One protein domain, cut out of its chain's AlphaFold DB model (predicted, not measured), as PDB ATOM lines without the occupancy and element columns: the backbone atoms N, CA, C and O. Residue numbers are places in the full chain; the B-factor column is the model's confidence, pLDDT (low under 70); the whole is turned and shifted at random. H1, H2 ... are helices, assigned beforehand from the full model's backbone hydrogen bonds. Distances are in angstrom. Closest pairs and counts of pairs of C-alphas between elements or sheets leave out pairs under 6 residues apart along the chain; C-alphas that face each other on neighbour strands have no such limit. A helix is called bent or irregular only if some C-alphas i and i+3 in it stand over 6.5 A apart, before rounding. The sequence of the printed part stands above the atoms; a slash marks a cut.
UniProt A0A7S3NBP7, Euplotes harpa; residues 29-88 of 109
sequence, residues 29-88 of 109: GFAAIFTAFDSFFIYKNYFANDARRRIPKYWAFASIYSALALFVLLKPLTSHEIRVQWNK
ATOM      1  N   GLY A  29     149.392 124.071 112.854       96.88
ATOM      2  CA  GLY A  29     149.244 123.277 111.635       96.88
ATOM      3  C   GLY A  29     150.554 123.170 110.851       96.88
ATOM      4  O   GLY A  29     150.971 122.068 110.498       96.88
ATOM      5  N   PHE A  30     151.265 124.284 110.654       96.25
ATOM      6  CA  PHE A  30     152.586 124.265 110.016       96.25
ATOM      7  C   PHE A  30     153.625 123.495 110.837       96.25
ATOM      8  O   PHE A  30     154.379 122.707 110.268       96.25
ATOM      9  N   ALA A  31     153.649 123.658 112.164       96.88
ATOM     10  CA  ALA A  31     154.549 122.888 113.026       96.88
ATOM     11  C   ALA A  31     154.302 121.372 112.915       96.88
ATOM     12  O   ALA A  31     155.258 120.594 112.839       96.88
ATOM     13  N   ALA A  32     153.035 120.955 112.839       97.62
ATOM     14  CA  ALA A  32     152.658 119.563 112.625       97.62
ATOM     15  C   ALA A  32     153.106 119.054 111.245       97.62
ATOM     16  O   ALA A  32     153.693 117.976 111.159       97.62
ATOM     17  N   ILE A  33     152.915 119.846 110.184       97.56
ATOM     18  CA  ILE A  33     153.364 119.503 108.826       97.56
ATOM     19  C   ILE A  33     154.888 119.326 108.787       97.56
ATOM     20  O   ILE A  33     155.370 118.294 108.320       97.56
ATOM     21  N   PHE A  34     155.662 120.276 109.320       96.31
ATOM     22  CA  PHE A  34     157.125 120.161 109.359       96.31
ATOM     23  C   PHE A  34     157.592 118.975 110.202       96.31
ATOM     24  O   PHE A  34     158.520 118.269 109.812       96.31
ATOM     25  N   THR A  35     156.911 118.702 111.316       97.50
ATOM     26  CA  THR A  35     157.177 117.509 112.129       97.50
ATOM     27  C   THR A  35     156.920 116.229 111.337       97.50
ATOM     28  O   THR A  35     157.714 115.296 111.432       97.50
ATOM     29  N   ALA A  36     155.859 116.170 110.528       97.31
ATOM     30  CA  ALA A  36     155.561 115.013 109.685       97.31
ATOM     31  C   ALA A  36     156.634 114.799 108.603       97.31
ATOM     32  O   ALA A  36     157.104 113.672 108.431       97.31
ATOM     33  N   PHE A  37     157.085 115.869 107.938       96.38
ATOM     34  CA  PHE A  37     158.195 115.805 106.978       96.38
ATOM     35  C   PHE A  37     159.491 115.307 107.627       96.38
ATOM     36  O   PHE A  37     160.117 114.373 107.125       96.38
ATOM     37  N   ASP A  38     159.871 115.868 108.776       96.31
ATOM     38  CA  ASP A  38     161.076 115.439 109.487       96.31
ATOM     39  C   ASP A  38     160.941 114.012 110.040       96.31
ATOM     40  O   ASP A  38     161.905 113.248 110.009       96.31
ATOM     41  N   SER A  39     159.743 113.595 110.453       96.50
ATOM     42  CA  SER A  39     159.468 112.208 110.859       96.50
ATOM     43  C   SER A  39     159.628 111.231 109.695       96.50
ATOM     44  O   SER A  39     160.187 110.148 109.875       96.50
ATOM     45  N   PHE A  40     159.208 111.618 108.488       96.69
ATOM     46  CA  PHE A  40     159.433 110.828 107.278       96.69
ATOM     47  C   PHE A  40     160.929 110.687 106.961       96.69
ATOM     48  O   PHE A  40     161.396 109.583 106.674       96.69
ATOM     49  N   PHE A  41     161.708 111.767 107.078       95.50
ATOM     50  CA  PHE A  41     163.163 111.707 106.901       95.50
ATOM     51  C   PHE A  41     163.846 110.824 107.948       95.50
ATOM     52  O   PHE A  41     164.706 110.017 107.594       95.50
ATOM     53  N   ILE A  42     163.413 110.895 109.209       96.50
ATOM     54  CA  ILE A  42     163.891 110.007 110.278       96.50
ATOM     55  C   ILE A  42     163.583 108.545 109.945       96.50
ATOM     56  O   ILE A  42     164.464 107.697 110.081       96.50
ATOM     57  N   TYR A  43     162.369 108.252 109.475       96.81
ATOM     58  CA  TYR A  43     161.962 106.901 109.082       96.81
ATOM     59  C   TYR A  43     162.810 106.350 107.927       96.81
ATOM     60  O   TYR A  43     163.182 105.179 107.933       96.81
ATOM     61  N   LYS A  44     163.169 107.199 106.957       96.50
ATOM     62  CA  LYS A  44     164.068 106.846 105.844       96.50
ATOM     63  C   LYS A  44     165.557 106.932 106.193       96.50
ATOM     64  O   LYS A  44     166.393 106.669 105.336       96.50
ATOM     65  N   ASN A  45     165.892 107.286 107.434       94.00
ATOM     66  CA  ASN A  45     167.252 107.526 107.912       94.00
ATOM     67  C   ASN A  45     168.028 108.600 107.115       94.00
ATOM     68  O   ASN A  45     169.258 108.623 107.107       94.00
ATOM     69  N   TYR A  46     167.320 109.526 106.464       92.88
ATOM     70  CA  TYR A  46     167.920 110.679 105.794       92.88
ATOM     71  C   TYR A  46     168.111 111.805 106.805       92.88
ATOM     72  O   TYR A  46     167.141 112.283 107.384       92.88
ATOM     73  N   PHE A  47     169.360 112.223 107.040       93.06
ATOM     74  CA  PHE A  47     169.693 113.321 107.963       93.06
ATOM     75  C   PHE A  47     168.974 113.219 109.326       93.06
ATOM     76  O   PHE A  47     168.570 114.224 109.913       93.06
ATOM     77  N   ALA A  48     168.783 111.994 109.835       93.31
ATOM     78  CA  ALA A  48     167.870 111.725 110.950       93.31
ATOM     79  C   ALA A  48     168.237 112.495 112.230       93.31
ATOM     80  O   ALA A  48     167.362 112.904 112.991       93.31
ATOM     81  N   ASN A  49     169.530 112.729 112.459       94.44
ATOM     82  CA  ASN A  49     170.006 113.506 113.602       94.44
ATOM     83  C   ASN A  49     169.608 114.983 113.505       94.44
ATOM     84  O   ASN A  49     169.188 115.567 114.505       94.44
ATOM     85  N   ASP A  50     169.679 115.574 112.313       95.44
ATOM     86  CA  ASP A  50     169.286 116.967 112.104       95.44
ATOM     87  C   ASP A  50     167.767 117.124 112.167       95.44
ATOM     88  O   ASP A  50     167.278 118.037 112.832       95.44
ATOM     89  N   ALA A  51     167.020 116.192 111.569       94.38
ATOM     90  CA  ALA A  51     165.561 116.159 111.644       94.38
ATOM     91  C   ALA A  51     165.063 116.068 113.100       94.38
ATOM     92  O   ALA A  51     164.265 116.895 113.543       94.38
ATOM     93  N   ARG A  52     165.618 115.156 113.916       94.75
ATOM     94  CA  ARG A  52     165.278 115.057 115.352       94.75
ATOM     95  C   ARG A  52     165.583 116.343 116.122       94.75
ATOM     96  O   ARG A  52     164.828 116.711 117.016       94.75
ATOM     97  N   ARG A  53     166.670 117.041 115.778       96.31
ATOM     98  CA  ARG A  53     167.060 118.311 116.417       96.31
ATOM     99  C   ARG A  53     166.157 119.487 116.035       96.31
ATOM    100  O   ARG A  53     166.102 120.462 116.786       96.31
ATOM    101  N   ARG A  54     165.488 119.440 114.880       95.12
ATOM    102  CA  ARG A  54     164.600 120.513 114.405       95.12
ATOM    103  C   ARG A  54     163.192 120.425 114.978       95.12
ATOM    104  O   ARG A  54     162.639 121.475 115.295       95.12
ATOM    105  N   ILE A  55     162.656 119.219 115.194       94.69
ATOM    106  CA  ILE A  55     161.283 119.026 115.695       94.69
ATOM    107  C   ILE A  55     160.995 119.881 116.944       94.69
ATOM    108  O   ILE A  55     160.079 120.701 116.882       94.69
ATOM    109  N   PRO A  56     161.785 119.825 118.040       96.50
ATOM    110  CA  PRO A  56     161.520 120.653 119.220       96.50
ATOM    111  C   PRO A  56     161.548 122.159 118.929       96.50
ATOM    112  O   PRO A  56     160.806 122.923 119.544       96.50
ATOM    113  N   LYS A  57     162.372 122.599 117.968       95.88
ATOM    114  CA  LYS A  57     162.470 124.011 117.580       95.88
ATOM    115  C   LYS A  57     161.189 124.486 116.905       95.88
ATOM    116  O   LYS A  57     160.740 125.582 117.216       95.88
ATOM    117  N   TYR A  58     160.573 123.678 116.038       95.31
ATOM    118  CA  TYR A  58     159.298 124.034 115.402       95.31
ATOM    119  C   TYR A  58     158.206 124.295 116.437       95.31
ATOM    120  O   TYR A  58     157.527 125.316 116.365       95.31
ATOM    121  N   TRP A  59     158.089 123.420 117.437       96.44
ATOM    122  CA  TRP A  59     157.110 123.565 118.515       96.44
ATOM    123  C   TRP A  59     157.420 124.741 119.444       96.44
ATOM    124  O   TRP A  59     156.499 125.451 119.854       96.44
ATOM    125  N   ALA A  60     158.700 125.000 119.726       96.50
ATOM    126  CA  ALA A  60     159.117 126.180 120.476       96.50
ATOM    127  C   ALA A  60     158.752 127.474 119.733       96.50
ATOM    128  O   ALA A  60     158.079 128.335 120.298       96.50
ATOM    129  N   PHE A  61     159.109 127.594 118.449       94.88
ATOM    130  CA  PHE A  61     158.754 128.757 117.633       94.88
ATOM    131  C   PHE A  61     157.239 128.923 117.497       94.88
ATOM    132  O   PHE A  61     156.739 130.034 117.656       94.88
ATOM    133  N   ALA A  62     156.505 127.831 117.269       95.19
ATOM    134  CA  ALA A  62     155.053 127.863 117.171       95.19
ATOM    135  C   ALA A  62     154.399 128.373 118.461       95.19
ATOM    136  O   ALA A  62     153.513 129.227 118.406       95.19
ATOM    137  N   SER A  63     154.878 127.904 119.615       95.31
ATOM    138  CA  SER A  63     154.366 128.314 120.925       95.31
ATOM    139  C   SER A  63     154.692 129.776 121.230       95.31
ATOM    140  O   SER A  63     153.800 130.524 121.624       95.31
ATOM    141  N   ILE A  64     155.936 130.211 120.994       96.06
ATOM    142  CA  ILE A  64     156.365 131.600 121.231       96.06
ATOM    143  C   ILE A  64     155.594 132.563 120.324       96.06
ATOM    144  O   ILE A  64     155.042 133.553 120.803       96.06
ATOM    145  N   TYR A  65     155.515 132.266 119.025       94.88
ATOM    146  CA  TYR A  65     154.796 133.106 118.068       94.88
ATOM    147  C   TYR A  65     153.306 133.195 118.409       94.88
ATOM    148  O   TYR A  65     152.743 134.289 118.439       94.88
ATOM    149  N   SER A  66     152.682 132.061 118.732       94.31
ATOM    150  CA  SER A  66     151.270 132.026 119.119       94.31
ATOM    151  C   SER A  66     151.019 132.807 120.407       94.31
ATOM    152  O   SER A  66     150.070 133.580 120.462       94.31
ATOM    153  N   ALA A  67     151.882 132.682 121.420       94.12
ATOM    154  CA  ALA A  67     151.758 133.438 122.665       94.12
ATOM    155  C   ALA A  67     151.849 134.955 122.432       94.12
ATOM    156  O   ALA A  67     151.027 135.709 122.954       94.12
ATOM    157  N   LEU A  68     152.799 135.404 121.603       94.62
ATOM    158  CA  LEU A  68     152.938 136.817 121.240       94.62
ATOM    159  C   LEU A  68     151.723 137.329 120.456       94.62
ATOM    160  O   LEU A  68     151.195 138.397 120.766       94.62
ATOM    161  N   ALA A  69     151.246 136.561 119.475       92.38
ATOM    162  CA  ALA A  69     150.071 136.927 118.692       92.38
ATOM    163  C   ALA A  69     148.807 137.004 119.560       92.38
ATOM    164  O   ALA A  69     148.066 137.984 119.483       92.38
ATOM    165  N   LEU A  70     148.591 136.015 120.434       91.81
ATOM    166  CA  LEU A  70     147.481 136.008 121.388       91.81
ATOM    167  C   LEU A  70     147.561 137.198 122.342       91.81
ATOM    168  O   LEU A  70     146.548 137.856 122.560       91.81
ATOM    169  N   PHE A  71     148.746 137.528 122.859       92.00
ATOM    170  CA  PHE A  71     148.920 138.695 123.720       92.00
ATOM    171  C   PHE A  71     148.493 139.985 123.010       92.00
ATOM    172  O   PHE A  71     147.696 140.747 123.548       92.00
ATOM    173  N   VAL A  72     148.949 140.217 121.776       92.62
ATOM    174  CA  VAL A  72     148.587 141.424 121.011       92.62
ATOM    175  C   VAL A  72     147.093 141.464 120.673       92.62
ATOM    176  O   VAL A  72     146.464 142.522 120.755       92.62
ATOM    177  N   LEU A  73     146.510 140.324 120.298       89.19
ATOM    178  CA  LEU A  73     145.114 140.248 119.865       89.19
ATOM    179  C   LEU A  73     144.125 140.333 121.030       89.19
ATOM    180  O   LEU A  73     143.084 140.972 120.863       89.19
ATOM    181  N   LEU A  74     144.457 139.736 122.181       88.50
ATOM    182  CA  LEU A  74     143.594 139.655 123.364       88.50
ATOM    183  C   LEU A  74     143.805 140.793 124.368       88.50
ATOM    184  O   LEU A  74     142.883 141.077 125.121       88.50
ATOM    185  N   LYS A  75     144.956 141.486 124.369       88.12
ATOM    186  CA  LYS A  75     145.231 142.606 125.294       88.12
ATOM    187  C   LYS A  75     144.112 143.659 125.395       88.12
ATOM    188  O   LYS A  75     143.896 144.138 126.504       88.12
ATOM    189  N   PRO A  76     143.435 144.072 124.305       87.25
ATOM    190  CA  PRO A  76     142.382 145.079 124.407       87.25
ATOM    191  C   PRO A  76     141.003 144.511 124.766       87.25
ATOM    192  O   PRO A  76     140.078 145.304 124.899       87.25
ATOM    193  N   LEU A  77     140.839 143.187 124.882       85.44
ATOM    194  CA  LEU A  77     139.558 142.571 125.235       85.44
ATOM    195  C   LEU A  77     139.437 142.394 126.746       85.44
ATOM    196  O   LEU A  77     140.394 142.011 127.425       85.44
ATOM    197  N   THR A  78     138.230 142.585 127.261       86.44
ATOM    198  CA  THR A  78     137.913 142.242 128.650       86.44
ATOM    199  C   THR A  78     137.616 140.748 128.792       86.44
ATOM    200  O   THR A  78     137.137 140.086 127.871       86.44
ATOM    201  N   SER A  79     137.860 140.180 129.978       82.25
ATOM    202  CA  SER A  79     137.548 138.766 130.254       82.25
ATOM    203  C   SER A  79     136.062 138.438 130.062       82.25
ATOM    204  O   SER A  79     135.714 137.318 129.693       82.25
ATOM    205  N   HIS A  80     135.194 139.425 130.281       82.25
ATOM    206  CA  HIS A  80     133.755 139.316 130.092       82.25
ATOM    207  C   HIS A  80     133.380 139.165 128.609       82.25
ATOM    208  O   HIS A  80     132.707 138.201 128.249       82.25
ATOM    209  N   GLU A  81     133.918 140.008 127.724       82.31
ATOM    210  CA  GLU A  81     133.720 139.896 126.268       82.31
ATOM    211  C   GLU A  81     134.158 138.534 125.721       82.31
ATOM    212  O   GLU A  81     133.475 137.929 124.890       82.31
ATOM    213  N   ILE A  82     135.291 138.025 126.212       82.88
ATOM    214  CA  ILE A  82     135.797 136.704 125.834       82.88
ATOM    215  C   ILE A  82     134.820 135.611 126.290       82.88
ATOM    216  O   ILE A  82     134.510 134.705 125.511       82.88
ATOM    217  N   ARG A  83     134.297 135.707 127.519       83.88
ATOM    218  CA  ARG A  83     133.336 134.744 128.077       83.88
ATOM    219  C   ARG A  83     132.021 134.730 127.302       83.88
ATOM    220  O   ARG A  83     131.539 133.646 126.978       83.88
ATOM    221  N   VAL A  84     131.478 135.894 126.944       81.50
ATOM    222  CA  VAL A  84     130.250 136.002 126.134       81.50
ATOM    223  C   VAL A  84     130.437 135.311 124.784       81.50
ATOM    224  O   VAL A  84     129.614 134.488 124.379       81.50
ATOM    225  N   GLN A  85     131.560 135.560 124.107       79.88
ATOM    226  CA  GLN A  85     131.845 134.904 122.827       79.88
ATOM    227  C   GLN A  85     132.078 133.399 122.977       79.88
ATOM    228  O   GLN A  85     131.685 132.629 122.100       79.88
ATOM    229  N   TRP A  86     132.677 132.957 124.081       79.12
ATOM    230  CA  TRP A  86     132.844 131.536 124.376       79.12
ATOM    231  C   TRP A  86     131.505 130.827 124.605       79.12
ATOM    232  O   TRP A  86     131.236 129.795 123.986       79.12
ATOM    233  N   ASN A  87     130.633 131.409 125.431       80.06
ATOM    234  CA  ASN A  87     129.283 130.900 125.673       80.06
ATOM    235  C   ASN A  87     128.491 130.826 124.370       80.06
ATOM    236  O   ASN A  87     127.920 129.788 124.045       80.06
ATOM    237  N   LYS A  88     128.564 131.882 123.558       75.88
ATOM    238  CA  LYS A  88     127.948 131.904 122.236       75.88
ATOM    239  C   LYS A  88     128.444 130.774 121.335       75.88
ATOM    240  O   LYS A  88     127.635 130.110 120.693       75.88
TER     241      LYS A  88
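Overview. This is residues 29 to 88 of the 109 residues of a protein of Euplotes harpa (UniProt A0A7S3NBP7). A helical hairpin with unequal arms: H1 and the longer H2 lie side by side, H2 runs on past H1, and H3 turns off beyond its far end. Residues 64 to 73 of H2 and 79 to 81 and 83 to 88 of H3 stick out. The printed part has 60 residues, with three named helices in the order H1, H2, H3 and no named strand: all helix. It is extended, with a radius of gyration of the C-alphas of 17.4 A and spans of 51 by 21 by 11 A.

Along the chain. Find C-alpha 29 at (149.244, 123.277, 111.635); from there H1, residues 29 to 43, runs 20.9 A. H2, residues 48 to 74, runs 39.0 A; it is only just irregular, with C-alphas 53 and 56 6.6 A apart. H3, residues 79 to 88, runs 14.3 A to C-alpha 88 at (127.948, 131.904, 122.236).

Arrangement. H1 and H2 form a hairpin and touch, closest at the C-alphas of Ile 42 and Ala 48, 4.4 A apart. They run opposite ways at a shallow tilt of 6 degrees. H3 is apart from H1 and H2. Each O i to N i+4 pair is within hydrogen-bond range in H1 and H3, and 21 of 23 in H2.

Size, cuts and confidence. The C-alphas farthest apart, of Asn 45 and His 80, are 51.2 A apart. Both links are tight, and the printed part has no cut. No printed residue is under 70 in pLDDT.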